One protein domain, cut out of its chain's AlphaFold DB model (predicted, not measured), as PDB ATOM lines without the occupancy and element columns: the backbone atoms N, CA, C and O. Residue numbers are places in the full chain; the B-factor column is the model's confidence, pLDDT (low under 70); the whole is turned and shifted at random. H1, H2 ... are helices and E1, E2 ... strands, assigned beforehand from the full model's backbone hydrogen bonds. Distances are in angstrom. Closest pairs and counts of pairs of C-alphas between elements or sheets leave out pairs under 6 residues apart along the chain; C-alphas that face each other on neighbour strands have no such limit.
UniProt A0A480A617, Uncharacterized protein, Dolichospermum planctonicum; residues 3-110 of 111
ATOM      1  N   SER A   3     -11.278   6.047  10.668       56.53
ATOM      2  CA  SER A   3     -12.328   5.346   9.923       56.53
ATOM      3  C   SER A   3     -13.006   6.302   8.934       56.53
ATOM      4  O   SER A   3     -13.469   7.378   9.326       56.53
ATOM      5  N   GLU A   4     -13.089   5.927   7.653       58.81
ATOM      6  CA  GLU A   4     -13.713   6.765   6.612       58.81
ATOM      7  C   GLU A   4     -15.189   7.085   6.915       58.81
ATOM      8  O   GLU A   4     -15.702   8.120   6.490       58.81
ATOM      9  N   SER A   5     -15.844   6.246   7.726       60.88
ATOM     10  CA  SER A   5     -17.252   6.361   8.122       60.88
ATOM     11  C   SER A   5     -17.565   7.522   9.085       60.88
ATOM     12  O   SER A   5     -18.712   7.954   9.166       60.88
ATOM     13  N   THR A   6     -16.572   8.062   9.805       66.62
ATOM     14  CA  THR A   6     -16.748   9.124  10.827       66.62
ATOM     15  C   THR A   6     -15.740  10.262  10.660       66.62
ATOM     16  O   THR A   6     -15.159  10.777  11.620       66.62
ATOM     17  N   LYS A   7     -15.517  10.674   9.410       80.06
ATOM     18  CA  LYS A   7     -14.622  11.782   9.075       80.06
ATOM     19  C   LYS A   7     -15.363  13.119   9.060       80.06
ATOM     20  O   LYS A   7     -16.158  13.401   8.169       80.06
ATOM     21  N   TYR A   8     -15.039  13.974  10.021       87.62
ATOM     22  CA  TYR A   8     -15.523  15.349  10.122       87.62
ATOM     23  C   TYR A   8     -14.413  16.338   9.761       87.62
ATOM     24  O   TYR A   8     -13.230  16.007   9.815       87.62
ATOM     25  N   TYR A   9     -14.784  17.570   9.414       89.56
ATOM     26  CA  TYR A   9     -13.834  18.646   9.133       89.56
ATOM     27  C   TYR A   9     -14.009  19.785  10.127       89.56
ATOM     28  O   TYR A   9     -15.127  20.194  10.433       89.56
ATOM     29  N   ILE A  10     -12.891  20.313  10.616       92.12
ATOM     30  CA  ILE A  10     -12.861  21.459  11.525       92.12
ATOM     31  C   ILE A  10     -12.011  22.582  10.939       92.12
ATOM     32  O   ILE A  10     -11.049  22.322  10.219       92.12
ATOM     33  N   HIS A  11     -12.358  23.826  11.272       93.69
ATOM     34  CA  HIS A  11     -11.579  25.024  10.957       93.69
ATOM     35  C   HIS A  11     -10.625  25.392  12.103       93.69
ATOM     36  O   HIS A  11     -10.920  25.114  13.273       93.69
ATOM     37  N   PRO A  12      -9.477  26.026  11.816       93.69
ATOM     38  CA  PRO A  12      -8.523  26.367  12.856       93.69
ATOM     39  C   PRO A  12      -9.034  27.495  13.751       93.69
ATOM     40  O   PRO A  12      -9.870  28.309  13.375       93.69
ATOM     41  N   LYS A  13      -8.477  27.587  14.957       93.88
ATOM     42  CA  LYS A  13      -8.683  28.731  15.854       93.88
ATOM     43  C   LYS A  13      -7.848  29.940  15.455       93.88
ATOM     44  O   LYS A  13      -8.222  31.064  15.770       93.88
ATOM     45  N   LYS A  14      -6.707  29.712  14.804       93.50
ATOM     46  CA  LYS A  14      -5.779  30.764  14.387       93.50
ATOM     47  C   LYS A  14      -4.929  30.291  13.226       93.50
ATOM     48  O   LYS A  14      -4.543  29.124  13.181       93.50
ATOM     49  N   VAL A  15      -4.589  31.217  12.340       93.00
ATOM     50  CA  VAL A  15      -3.612  31.002  11.278       93.00
ATOM     51  C   VAL A  15      -2.446  31.963  11.475       93.00
ATOM     52  O   VAL A  15      -2.627  33.137  11.802       93.00
ATOM     53  N   VAL A  16      -1.232  31.450  11.324       91.50
ATOM     54  CA  VAL A  16       0.016  32.203  11.401       91.50
ATOM     55  C   VAL A  16       0.675  32.126  10.034       91.50
ATOM     56  O   VAL A  16       1.003  31.040   9.570       91.50
ATOM     57  N   VAL A  17       0.873  33.279   9.394       90.19
ATOM     58  CA  VAL A  17       1.514  33.389   8.076       90.19
ATOM     59  C   VAL A  17       2.695  34.345   8.185       90.19
ATOM     60  O   VAL A  17       2.531  35.562   8.094       90.19
ATOM     61  N   ARG A  18       3.885  33.799   8.446       88.25
ATOM     62  CA  ARG A  18       5.137  34.558   8.598       88.25
ATOM     63  C   ARG A  18       6.296  33.864   7.863       88.25
ATOM     64  O   ARG A  18       7.259  33.463   8.506       88.25
ATOM     65  N   PRO A  19       6.237  33.710   6.529       80.88
ATOM     66  CA  PRO A  19       7.226  32.923   5.773       80.88
ATOM     67  C   PRO A  19       8.668  33.439   5.914       80.88
ATOM     68  O   PRO A  19       9.612  32.667   5.795       80.88
ATOM     69  N   TRP A  20       8.838  34.736   6.183       84.00
ATOM     70  CA  TRP A  20      10.131  35.416   6.297       84.00
ATOM     71  C   TRP A  20      10.921  35.005   7.544       84.00
ATOM     72  O   TRP A  20      12.125  35.212   7.596       84.00
ATOM     73  N   LEU A  21      10.256  34.411   8.543       83.25
ATOM     74  CA  LEU A  21      10.896  33.900   9.761       83.25
ATOM     75  C   LEU A  21      11.482  32.487   9.576       83.25
ATOM     76  O   LEU A  21      11.904  31.855  10.540       83.25
ATOM     77  N   GLY A  22      11.513  31.983   8.338       76.12
ATOM     78  CA  GLY A  22      12.097  30.695   7.981       76.12
ATOM     79  C   GLY A  22      11.065  29.580   7.808       76.12
ATOM     80  O   GLY A  22       9.855  29.802   7.694       76.12
ATOM     81  N   GLN A  23      11.555  28.339   7.763       73.19
ATOM     82  CA  GLN A  23      10.705  27.163   7.579       73.19
ATOM     83  C   GLN A  23       9.703  27.014   8.739       73.19
ATOM     84  O   GLN A  23       9.958  27.451   9.859       73.19
ATOM     85  N   HIS A  24       8.534  26.429   8.456       77.62
ATOM     86  CA  HIS A  24       7.480  26.130   9.443       77.62
ATOM     87  C   HIS A  24       6.812  27.343  10.119       77.62
ATOM     88  O   HIS A  24       6.114  27.190  11.117       77.62
ATOM     89  N   HIS A  25       6.934  28.546   9.554       86.56
ATOM     90  CA  HIS A  25       6.243  29.742  10.055       86.56
ATOM     91  C   HIS A  25       4.933  30.068   9.317       86.56
ATOM     92  O   HIS A  25       4.366  31.153   9.482       86.56
ATOM     93  N   VAL A  26       4.438  29.122   8.515       89.69
ATOM     94  CA  VAL A  26       3.110  29.172   7.896       89.69
ATOM     95  C   VAL A  26       2.314  27.960   8.360       89.69
ATOM     96  O   VAL A  26       2.535  26.841   7.892       89.69
ATOM     97  N   TYR A  27       1.427  28.173   9.329       91.50
ATOM     98  CA  TYR A  27       0.643  27.100   9.928       91.50
ATOM     99  C   TYR A  27      -0.697  27.566  10.479       91.50
ATOM    100  O   TYR A  27      -0.864  28.705  10.913       91.50
ATOM    101  N   ALA A  28      -1.630  26.629  10.534       92.62
ATOM    102  CA  ALA A  28      -2.900  26.769  11.217       92.62
ATOM    103  C   ALA A  28      -2.889  26.007  12.550       92.62
ATOM    104  O   ALA A  28      -2.194  25.002  12.705       92.62
ATOM    105  N   VAL A  29      -3.641  26.503  13.528       93.69
ATOM    106  CA  VAL A  29      -3.768  25.909  14.862       93.69
ATOM    107  C   VAL A  29      -5.178  25.375  15.021       93.69
ATOM    108  O   VAL A  29      -6.131  26.153  15.041       93.69
ATOM    109  N   PHE A  30      -5.314  24.063  15.168       93.50
ATOM    110  CA  PHE A  30      -6.603  23.405  15.364       93.50
ATOM    111  C   PHE A  30      -6.758  22.957  16.810       93.50
ATOM    112  O   PHE A  30      -5.773  22.628  17.464       93.50
ATOM    113  N   MET A  31      -7.998  22.953  17.298       93.38
ATOM    114  CA  MET A  31      -8.350  22.486  18.636       93.38
ATOM    115  C   MET A  31      -9.293  21.300  18.500       93.38
ATOM    116  O   MET A  31     -10.360  21.448  17.911       93.38
ATOM    117  N   LEU A  32      -8.903  20.152  19.044       90.88
ATOM    118  CA  LEU A  32      -9.665  18.912  18.946       90.88
ATOM    119  C   LEU A  32      -9.945  18.334  20.335       90.88
ATOM    120  O   LEU A  32      -9.117  18.505  21.230       90.88
ATOM    121  N   PRO A  33     -11.069  17.629  20.538       90.38
ATOM    122  CA  PRO A  33     -11.320  16.912  21.781       90.38
ATOM    123  C   PRO A  33     -10.374  15.712  21.907       90.38
ATOM    124  O   PRO A  33     -10.072  15.048  20.917       90.38
ATOM    125  N   ASN A  34      -9.939  15.386  23.125       87.44
ATOM    126  CA  ASN A  34      -8.931  14.350  23.383       87.44
ATOM    127  C   ASN A  34      -9.308  12.953  22.870       87.44
ATOM    128  O   ASN A  34      -8.405  12.173  22.558       87.44
ATOM    129  N   ASN A  35     -10.609  12.686  22.750       87.06
ATOM    130  CA  ASN A  35     -11.179  11.413  22.306       87.06
ATOM    131  C   ASN A  35     -11.134  11.231  20.778       87.06
ATOM    132  O   ASN A  35     -11.474  10.162  20.280       87.06
ATOM    133  N   TYR A  36     -10.725  12.260  20.030       87.12
ATOM    134  CA  TYR A  36     -10.661  12.235  18.572       87.12
ATOM    135  C   TYR A  36      -9.216  12.251  18.072       87.12
ATOM    136  O   TYR A  36      -8.335  12.925  18.623       87.12
ATOM    137  N   SER A  37      -8.996  11.533  16.974       85.81
ATOM    138  CA  SER A  37      -7.762  11.574  16.192       85.81
ATOM    139  C   SER A  37      -7.947  12.489  14.984       85.81
ATOM    140  O   SER A  37      -9.071  12.766  14.570       85.81
ATOM    141  N   HIS A  38      -6.843  12.980  14.433       87.44
ATOM    142  CA  HIS A  38      -6.827  13.843  13.254       87.44
ATOM    143  C   HIS A  38      -6.086  13.171  12.097       87.44
ATOM    144  O   HIS A  38      -5.268  12.273  12.310       87.44
ATOM    145  N   ASP A  39      -6.395  13.598  10.877       86.00
ATOM    146  CA  ASP A  39      -5.661  13.175   9.694       86.00
ATOM    147  C   ASP A  39      -4.227  13.711   9.752       86.00
ATOM    148  O   ASP A  39      -4.009  14.843  10.191       86.00
ATOM    149  N   PRO A  40      -3.241  12.967   9.225       82.62
ATOM    150  CA  PRO A  40      -1.876  13.476   9.105       82.62
ATOM    151  C   PRO A  40      -1.776  14.662   8.133       82.62
ATOM    152  O   PRO A  40      -0.790  15.404   8.162       82.62
ATOM    153  N   LEU A  41      -2.790  14.833   7.274       84.06
ATOM    154  CA  LEU A  41      -2.845  15.845   6.233       84.06
ATOM    155  C   LEU A  41      -3.949  16.871   6.489       84.06
ATOM    156  O   LEU A  41      -5.063  16.535   6.890       84.06
ATOM    157  N   ILE A  42      -3.648  18.130   6.183       87.06
ATOM    158  CA  ILE A  42      -4.637  19.221   6.168       87.06
ATOM    159  C   ILE A  42      -5.123  19.499   4.757       87.06
ATOM    160  O   ILE A  42      -4.439  19.167   3.796       87.06
ATOM    161  N   LYS A  43      -6.259  20.182   4.642       87.38
ATOM    162  CA  LYS A  43      -6.752  20.749   3.390       87.38
ATOM    163  C   LYS A  43      -6.740  22.266   3.490       87.38
ATOM    164  O   LYS A  43      -7.336  22.833   4.403       87.38
ATOM    165  N   VAL A  44      -6.072  22.923   2.549       85.88
ATOM    166  CA  VAL A  44      -6.172  24.376   2.369       85.88
ATOM    167  C   VAL A  44      -6.923  24.630   1.072       85.88
ATOM    168  O   VAL A  44      -6.397  24.307   0.010       85.88
ATOM    169  N   ASN A  45      -8.150  25.141   1.173       84.38
ATOM    170  CA  ASN A  45      -8.988  25.506   0.043       84.38
ATOM    171  C   ASN A  45      -8.792  26.990  -0.266       84.38
ATOM    172  O   ASN A  45      -9.245  27.862   0.473       84.38
ATOM    173  N   LEU A  46      -8.071  27.267  -1.343       78.56
ATOM    174  CA  LEU A  46      -7.832  28.624  -1.819       78.56
ATOM    175  C   LEU A  46      -8.812  28.940  -2.956       78.56
ATOM    176  O   LEU A  46      -9.239  28.010  -3.638       78.56
ATOM    177  N   PRO A  47      -9.142  30.221  -3.217       64.25
ATOM    178  CA  PRO A  47     -10.198  30.643  -4.155       64.25
ATOM    179  C   PRO A  47     -10.081  30.149  -5.613       64.25
ATOM    180  O   PRO A  47     -10.954  30.434  -6.423       64.25
ATOM    181  N   PHE A  48      -9.046  29.382  -5.956       61.16
ATOM    182  CA  PHE A  48      -8.912  28.661  -7.224       61.16
ATOM    183  C   PHE A  48      -9.259  27.162  -7.129       61.16
ATOM    184  O   PHE A  48      -8.784  26.379  -7.948       61.16
ATOM    185  N   ASN A  49     -10.057  26.740  -6.137       57.41
ATOM    186  CA  ASN A  49     -10.471  25.344  -5.908       57.41
ATOM    187  C   ASN A  49      -9.299  24.343  -5.851       57.41
ATOM    188  O   ASN A  49      -9.453  23.159  -6.150       57.41
ATOM    189  N   GLN A  50      -8.109  24.804  -5.466       66.12
ATOM    190  CA  GLN A  50      -6.956  23.934  -5.269       66.12
ATOM    191  C   GLN A  50      -6.894  23.536  -3.802       66.12
ATOM    192  O   GLN A  50      -6.790  24.392  -2.924       66.12
ATOM    193  N   THR A  51      -6.959  22.228  -3.560       70.12
ATOM    194  CA  THR A  51      -6.782  21.645  -2.232       70.12
ATOM    195  C   THR A  51      -5.324  21.253  -2.059       70.12
ATOM    196  O   THR A  51      -4.816  20.406  -2.790       70.12
ATOM    197  N   PHE A  52      -4.657  21.850  -1.073       76.62
ATOM    198  CA  PHE A  52      -3.278  21.497  -0.734       76.62
ATOM    199  C   PHE A  52      -3.202  20.652   0.525       76.62
ATOM    200  O   PHE A  52      -3.839  20.979   1.527       76.62
ATOM    201  N   CYS A  53      -2.347  19.629   0.465       74.38
ATOM    202  CA  CYS A  53      -1.969  18.811   1.607       74.38
ATOM    203  C   CYS A  53      -0.800  19.454   2.358       74.38
ATOM    204  O   CYS A  53       0.255  19.737   1.786       74.38
ATOM    205  N   GLY A  54      -0.989  19.684   3.650       76.88
ATOM    206  CA  GLY A  54       0.070  20.075   4.583       76.88
ATOM    207  C   GLY A  54       0.268  19.016   5.663       76.88
ATOM    208  O   GLY A  54      -0.522  18.084   5.747       76.88
ATOM    209  N   VAL A  55       1.304  19.157   6.485       81.12
ATOM    210  CA  VAL A  55       1.658  18.175   7.522       81.12
ATOM    211  C   VAL A  55       1.158  18.648   8.879       81.12
ATOM    212  O   VAL A  55       1.402  19.794   9.263       81.12
ATOM    213  N   VAL A  56       0.492  17.770   9.626       82.31
ATOM    214  CA  VAL A  56       0.097  18.047  11.010       82.31
ATOM    215  C   VAL A  56       1.174  17.564  11.976       82.31
ATOM    216  O   VAL A  56       1.669  16.449  11.869       82.31
ATOM    217  N   ALA A  57       1.550  18.421  12.917       81.62
ATOM    218  CA  ALA A  57       2.489  18.112  13.980       81.62
ATOM    219  C   ALA A  57       1.798  17.861  15.319       81.62
ATOM    220  O   ALA A  57       0.632  18.201  15.529       81.62
ATOM    221  N   ASN A  58       2.588  17.284  16.222       76.88
ATOM    222  CA  ASN A  58       2.153  16.658  17.460       76.88
ATOM    223  C   ASN A  58       1.264  17.525  18.362       76.88
ATOM    224  O   ASN A  58       1.335  18.757  18.401       76.88
ATOM    225  N   ARG A  59       0.463  16.799  19.144       85.25
ATOM    226  CA  ARG A  59      -0.415  17.276  20.209       85.25
ATOM    227  C   ARG A  59       0.343  18.184  21.190       85.25
ATOM    228  O   ARG A  59       1.356  17.779  21.748       85.25
ATOM    229  N   SER A  60      -0.185  19.380  21.446       86.44
ATOM    230  CA  SER A  60       0.303  20.306  22.478       86.44
ATOM    231  C   SER A  60      -0.864  20.917  23.257       86.44
ATOM    232  O   SER A  60      -1.982  21.007  22.750       86.44
ATOM    233  N   GLN A  61      -0.606  21.354  24.490       86.94
ATOM    234  CA  GLN A  61      -1.573  22.090  25.313       86.94
ATOM    235  C   GLN A  61      -1.540  23.602  25.045       86.94
ATOM    236  O   GLN A  61      -2.551  24.277  25.223       86.94
ATOM    237  N   THR A  62      -0.420  24.127  24.538       87.44
ATOM    238  CA  THR A  62      -0.264  25.556  24.234       87.44
ATOM    239  C   THR A  62       0.407  25.747  22.880       87.44
ATOM    240  O   THR A  62       1.464  25.173  22.601       87.44
ATOM    241  N   ILE A  63      -0.207  26.555  22.008       87.12
ATOM    242  CA  ILE A  63       0.307  26.863  20.667       87.12
ATOM    243  C   ILE A  63       0.003  28.317  20.302       87.12
ATOM    244  O   ILE A  63      -1.150  28.734  20.302       87.12
ATOM    245  N   ALA A  64       1.032  29.082  19.917       82.56
ATOM    246  CA  ALA A  64       0.896  30.452  19.400       82.56
ATOM    247  C   ALA A  64       0.079  31.401  20.313       82.56
ATOM    248  O   ALA A  64      -0.660  32.262  19.814       82.56
ATOM    249  N   GLY A  65       0.214  31.223  21.634       84.75
ATOM    250  CA  GLY A  65      -0.502  31.977  22.671       84.75
ATOM    251  C   GLY A  65      -1.922  31.478  22.968       84.75
ATOM    252  O   GLY A  65      -2.630  32.111  23.740       84.75
ATOM    253  N   ILE A  66      -2.357  30.374  22.355       87.50
ATOM    254  CA  ILE A  66      -3.650  29.736  22.621       87.50
ATOM    255  C   ILE A  66      -3.423  28.574  23.576       87.50
ATOM    256  O   ILE A  66      -2.568  27.729  23.307       87.50
ATOM    257  N   ASN A  67      -4.224  28.514  24.637       90.56
ATOM    258  CA  ASN A  67      -4.306  27.360  25.523       90.56
ATOM    259  C   ASN A  67      -5.454  26.446  25.088       90.56
ATOM    260  O   ASN A  67      -6.526  26.910  24.682       90.56
ATOM    261  N   ALA A  68      -5.218  25.141  25.147       90.44
ATOM    262  CA  ALA A  68      -6.252  24.151  24.925       90.44
ATOM    263  C   ALA A  68      -7.346  24.289  25.991       90.44
ATOM    264  O   ALA A  68      -7.077  24.584  27.156       90.44
ATOM    265  N   LYS A  69      -8.596  24.061  25.587       91.19
ATOM    266  CA  LYS A  69      -9.690  23.916  26.549       91.19
ATOM    267  C   LYS A  69      -9.517  22.609  27.341       91.19
ATOM    268  O   LYS A  69      -8.936  21.662  26.808       91.19
ATOM    269  N   PRO A  70     -10.078  22.504  28.558       89.69
ATOM    270  CA  PRO A  70     -10.150  21.231  29.268       89.69
ATOM    271  C   PRO A  70     -10.743  20.130  28.376       89.69
ATOM    272  O   PRO A  70     -11.694  20.367  27.625       89.69
ATOM    273  N   GLY A  71     -10.138  18.942  28.392       90.12
ATOM    274  CA  GLY A  71     -10.543  17.818  27.537       90.12
ATOM    275  C   GLY A  71     -10.205  17.974  26.048       90.12
ATOM    276  O   GLY A  71     -10.628  17.142  25.246       90.12
ATOM    277  N   HIS A  72      -9.454  19.010  25.666       92.56
ATOM    278  CA  HIS A  72      -9.019  19.253  24.295       92.56
ATOM    279  C   HIS A  72      -7.497  19.304  24.193       92.56
ATOM    280  O   HIS A  72      -6.772  19.417  25.181       92.56
ATOM    281  N   TYR A  73      -7.025  19.266  22.956       91.75
ATOM    282  CA  TYR A  73      -5.643  19.489  22.606       91.75
ATOM    283  C   TYR A  73      -5.521  20.363  21.367       91.75
ATOM    284  O   TYR A  73      -6.460  20.492  20.578       91.75
ATOM    285  N   LEU A  74      -4.345  20.958  21.196       93.25
ATOM    286  CA  LEU A  74      -3.999  21.748  20.029       93.25
ATOM    287  C   LEU A  74      -3.055  20.975  19.111       93.25
ATOM    288  O   LEU A  74      -2.211  20.206  19.574       93.25
ATOM    289  N   VAL A  75      -3.164  21.233  17.810       92.44
ATOM    290  CA  VAL A  75      -2.214  20.754  16.796       92.44
ATOM    291  C   VAL A  75      -1.833  21.873  15.842       92.44
ATOM    292  O   VAL A  75      -2.625  22.783  15.579       92.44
ATOM    293  N   LYS A  76      -0.606  21.794  15.317       92.12
ATOM    294  CA  LYS A  76      -0.126  22.679  14.252       92.12
ATOM    295  C   LYS A  76      -0.228  21.971  12.920       92.12
ATOM    296  O   LYS A  76       0.286  20.877  12.760       92.12
ATOM    297  N   ALA A  77      -0.820  22.646  11.963       90.69
ATOM    298  CA  ALA A  77      -0.979  22.198  10.600       90.69
ATOM    299  C   ALA A  77      -0.120  23.074   9.694       90.69
ATOM    300  O   ALA A  77      -0.471  24.226   9.437       90.69
ATOM    301  N   TYR A  78       1.018  22.555   9.252       90.06
ATOM    302  CA  TYR A  78       1.975  23.289   8.440       90.06
ATOM    303  C   TYR A  78       1.628  23.191   6.963       90.06
ATOM    304  O   TYR A  78       1.486  22.098   6.415       90.06
ATOM    305  N   LEU A  79       1.581  24.341   6.297       88.06
ATOM    306  CA  LEU A  79       1.637  24.389   4.843       88.06
ATOM    307  C   LEU A  79       3.104  24.397   4.419       88.06
ATOM    308  O   LEU A  79       3.934  25.066   5.037       88.06
ATOM    309  N   GLN A  80       3.431  23.676   3.347       84.75
ATOM    310  CA  GLN A  80       4.779  23.710   2.791       84.75
ATOM    311  C   GLN A  80       5.183  25.155   2.472       84.75
ATOM    312  O   GLN A  80       4.471  25.872   1.764       84.75
ATOM    313  N   THR A  81       6.351  25.579   2.961       82.50
ATOM    314  CA  THR A  81       6.827  26.964   2.816       82.50
ATOM    315  C   THR A  81       6.892  27.396   1.351       82.50
ATOM    316  O   THR A  81       6.524  28.521   1.033       82.50
ATOM    317  N   ARG A  82       7.290  26.497   0.437       84.44
ATOM    318  CA  ARG A  82       7.336  26.774  -1.012       84.44
ATOM    319  C   ARG A  82       5.953  27.121  -1.573       84.44
ATOM    320  O   ARG A  82       5.820  28.099  -2.304       84.44
ATOM    321  N   THR A  83       4.925  26.370  -1.179       85.25
ATOM    322  CA  THR A  83       3.527  26.631  -1.547       85.25
ATOM    323  C   THR A  83       3.065  27.971  -0.985       85.25
ATOM    324  O   THR A  83       2.528  28.792  -1.722       85.25
ATOM    325  N   ALA A  84       3.343  28.237   0.293       85.69
ATOM    326  CA  ALA A  84       2.997  29.508   0.920       85.69
ATOM    327  C   ALA A  84       3.666  30.710   0.228       85.69
ATOM    328  O   ALA A  84       2.996  31.698  -0.050       85.69
ATOM    329  N   ILE A  85       4.959  30.613  -0.105       87.44
ATOM    330  CA  ILE A  85       5.689  31.660  -0.836       87.44
ATOM    331  C   ILE A  85       5.057  31.897  -2.208       87.44
ATOM    332  O   ILE A  85       4.804  33.047  -2.554       87.44
ATOM    333  N   LYS A  86       4.740  30.834  -2.962       87.69
ATOM    334  CA  LYS A  86       4.088  30.958  -4.275       87.69
ATOM    335  C   LYS A  86       2.789  31.762  -4.183       87.69
ATOM    336  O   LYS A  86       2.576  32.654  -4.993       87.69
ATOM    337  N   PHE A  87       1.959  31.497  -3.176       85.19
ATOM    338  CA  PHE A  87       0.720  32.249  -2.955       85.19
ATOM    339  C   PHE A  87       0.953  33.695  -2.524       85.19
ATOM    340  O   PHE A  87       0.217  34.593  -2.915       85.19
ATOM    341  N   ILE A  88       1.988  33.951  -1.734       86.06
ATOM    342  CA  ILE A  88       2.316  35.317  -1.322       86.06
ATOM    343  C   ILE A  88       2.789  36.138  -2.523       86.06
ATOM    344  O   ILE A  88       2.335  37.267  -2.690       86.06
ATOM    345  N   LEU A  89       3.606  35.548  -3.400       87.94
ATOM    346  CA  LEU A  89       4.059  36.181  -4.641       87.94
ATOM    347  C   LEU A  89       2.913  36.448  -5.630       87.94
ATOM    348  O   LEU A  89       2.983  37.411  -6.383       87.94
ATOM    349  N   THR A  90       1.837  35.657  -5.603       87.88
ATOM    350  CA  THR A  90       0.626  35.910  -6.407       87.88
ATOM    351  C   THR A  90      -0.378  36.855  -5.731       87.88
ATOM    352  O   THR A  90      -1.508  36.990  -6.198       87.88
ATOM    353  N   GLY A  91      -0.001  37.507  -4.622       85.19
ATOM    354  CA  GLY A  91      -0.854  38.460  -3.900       85.19
ATOM    355  C   GLY A  91      -1.918  37.814  -3.002       85.19
ATOM    356  O   GLY A  91      -2.797  38.497  -2.484       85.19
ATOM    357  N   LYS A  92      -1.847  36.500  -2.772       86.19
ATOM    358  CA  LYS A  92      -2.855  35.693  -2.058       86.19
ATOM    359  C   LYS A  92      -2.549  35.503  -0.571       86.19
ATOM    360  O   LYS A  92      -3.019  34.564   0.069       86.19
ATOM    361  N   ILE A  93      -1.770  36.410   0.018       87.44
ATOM    362  CA  ILE A  93      -1.413  36.350   1.442       87.44
ATOM    363  C   ILE A  93      -2.636  36.452   2.365       87.44
ATOM    364  O   ILE A  93      -2.660  35.813   3.416       87.44
ATOM    365  N   ASN A  94      -3.649  37.234   1.984       88.44
ATOM    366  CA  ASN A  94      -4.868  37.393   2.778       88.44
ATOM    367  C   ASN A  94      -5.703  36.109   2.767       88.44
ATOM    368  O   ASN A  94      -6.157  35.677   3.822       88.44
ATOM    369  N   ASP A  95      -5.775  35.428   1.622       88.06
ATOM    370  CA  ASP A  95      -6.455  34.135   1.498       88.06
ATOM    371  C   ASP A  95      -5.773  33.058   2.353       88.06
ATOM    372  O   ASP A  95      -6.444  32.230   2.962       88.06
ATOM    373  N   LEU A  96      -4.440  33.090   2.472       87.50
ATOM    374  CA  LEU A  96      -3.720  32.204   3.389       87.50
ATOM    375  C   LEU A  96      -4.009  32.505   4.862       87.50
ATOM    376  O   LEU A  96      -3.949  31.589   5.675       87.50
ATOM    377  N   LYS A  97      -4.273  33.763   5.228       90.69
ATOM    378  CA  LYS A  97      -4.569  34.167   6.614       90.69
ATOM    379  C   LYS A  97      -6.015  33.874   7.020       90.69
ATOM    380  O   LYS A  97      -6.294  33.803   8.217       90.69
ATOM    381  N   GLU A  98      -6.908  33.703   6.053       91.62
ATOM    382  CA  GLU A  98      -8.323  33.444   6.288       91.62
ATOM    383  C   GLU A  98      -8.539  32.051   6.892       91.62
ATOM    384  O   GLU A  98      -8.193  31.029   6.302       91.62
ATOM    385  N   VAL A  99      -9.158  31.995   8.072       91.81
ATOM    386  CA  VAL A  99      -9.394  30.749   8.822       91.81
ATOM    387  C   VAL A  99     -10.276  29.770   8.044       91.81
ATOM    388  O   VAL A  99     -10.037  28.562   8.073       91.81
ATOM    389  N   LYS A 100     -11.276  30.282   7.321       90.44
ATOM    390  CA  LYS A 100     -12.249  29.469   6.572       90.44
ATOM    391  C   LYS A 100     -11.606  28.644   5.456       90.44
ATOM    392  O   LYS A 100     -12.129  27.593   5.100       90.44
ATOM    393  N   ASN A 101     -10.447  29.079   4.968       90.88
ATOM    394  CA  ASN A 101      -9.715  28.411   3.898       90.88
ATOM    395  C   ASN A 101      -8.934  27.185   4.386       90.88
ATOM    396  O   ASN A 101      -8.369  26.462   3.577       90.88
ATOM    397  N   TRP A 102      -8.889  26.920   5.692       91.62
ATOM    398  CA  TRP A 102      -8.149  25.799   6.267       91.62
ATOM    399  C   TRP A 102      -9.098  24.800   6.911       91.62
ATOM    400  O   TRP A 102      -9.996  25.172   7.668       91.62
ATOM    401  N   GLN A 103      -8.859  23.523   6.649       92.19
ATOM    402  CA  GLN A 103      -9.642  22.416   7.171       92.19
ATOM    403  C   GLN A 103      -8.727  21.276   7.606       92.19
ATOM    404  O   GLN A 103      -7.749  20.940   6.936       92.19
ATOM    405  N   LEU A 104      -9.074  20.655   8.726       90.94
ATOM    406  CA  LEU A 104      -8.432  19.444   9.213       90.94
ATOM    407  C   LEU A 104      -9.487  18.355   9.355       90.94
ATOM    408  O   LEU A 104     -10.515  18.575   9.997       90.94
ATOM    409  N   GLY A 105      -9.225  17.202   8.742       89.12
ATOM    410  CA  GLY A 105     -10.038  16.012   8.946       89.12
ATOM    411  C   GLY A 105      -9.789  15.431  10.334       89.12
ATOM    412  O   GLY A 105      -8.643  15.344  10.780       89.12
ATOM    413  N   TYR A 106     -10.852  15.055  11.030       89.44
ATOM    414  CA  TYR A 106     -10.777  14.397  12.328       89.44
ATOM    415  C   TYR A 106     -11.910  13.391  12.495       89.44
ATOM    416  O   TYR A 106     -12.966  13.520  11.880       89.44
ATOM    417  N   GLY A 107     -11.692  12.388  13.332       87.69
ATOM    418  CA  GLY A 107     -12.669  11.335  13.569       87.69
ATOM    419  C   GLY A 107     -12.293  10.469  14.757       87.69
ATOM    420  O   GLY A 107     -11.275  10.695  15.425       87.69
ATOM    421  N   GLN A 108     -13.153   9.505  15.060       82.00
ATOM    422  CA  GLN A 108     -12.849   8.537  16.103       82.00
ATOM    423  C   GLN A 108     -11.658   7.680  15.678       82.00
ATOM    424  O   GLN A 108     -11.424   7.422  14.495       82.00
ATOM    425  N   LYS A 109     -10.853   7.298  16.668       67.12
ATOM    426  CA  LYS A 109      -9.753   6.372  16.444       67.12
ATOM    427  C   LYS A 109     -10.385   5.003  16.188       67.12
ATOM    428  O   LYS A 109     -11.095   4.506  17.054       67.12
ATOM    429  N   GLU A 110     -10.181   4.452  14.999       58.88
ATOM    430  CA  GLU A 110     -10.517   3.053  14.737       58.88
ATOM    431  C   GLU A 110      -9.574   2.213  15.618       58.88
ATOM    432  O   GLU A 110      -8.361   2.462  15.610       58.88
TER     433      GLU A 110
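AT A GLANCE: This is residues 3 to 110 of the 111 residues of an uncharacterized protein of Dolichospermum planctonicum (UniProt A0A480A617). One antiparallel sheet of seven strands is curled like part of a barrel and folded back on itself, so that E1 and E7 face E5, E6, E3 and E2, with E4 as the hinge; it stays open between its edge strands E1 and E2. Two short helices, H1 and H2, sit at one end of this curled sheet. The 108 printed residues hold, along the chain, E1 to E6, H1, H2 and E7; the sheet's order is E1 E7 E4 E5 E6 E3 E2, and the class is mixed, helices and strands. The whole is compact, with a radius of gyration of the C-alphas of 13.6 A and spans of 40 by 31 by 19 A.

HOW THE PARTS SIT: Begin at the edge strand E1, residues 8 to 10, and look beside it for E7, residues 102 to 108: N 8 and O 106 are 2.8 A apart. E2, residues 14 to 17, is the other edge strand, apart from E1; it forms a hairpin with E3, residues 26 to 33, where N 16 and O 27 are 2.8 A apart. E4, residues 36 to 46, is the antiparallel neighbour of E7, with N 39 and O 105 at 2.8 A, and bends by 72 degrees at residue 40. With E5, residues 50 to 60, and E6, residues 72 to 78, it makes a meander, each strand the antiparallel neighbour of the one before; N 44 and O 52 are 3.1 A apart, N 57 and O 76 2.8 A. E5 pairs with E4 over residues 50 to 55 and with E6 over 55 to 60. E6 is also the neighbour of E3, N 30 and O 75 at 3.0 A, which completes a Greek key, E3 E4 E5 E6, a meander whose last strand pairs with the strand before it. H1, residues 81 to 89, and H2, residues 93 to 97, are on opposite faces of the sheet, each over none of its strands, at heights of 8.4 A and 6.6 A. They only just touch, with 3 pairs of C-alphas within 8 A, the closest those of Phe 87 and Ile 93, 6.4 A apart. In both, every O i to N i+4 pair is within hydrogen-bond range.

IN THESE COORDINATES: Find C-alpha 8 at (-15.523, 15.349, 10.122), where E1 begins. E3 then runs 23.5 A, E4 26.3 A, E5 28.9 A and E6 19.7 A. H1 starts at C-alpha 81, (6.827, 26.964, 2.816), and runs 12.2 A. E7 runs 20.4 A to C-alpha 108 at (-12.849, 8.537, 16.103).

THE WHOLE: The farthest C-alphas, Gly 91 and Glu 110, are 41.2 A apart. The printed part has no cut; its one long link joins E5 to E6. Confidence is under 70 at residues 3 to 6, 47 to 50 and 109 to 110.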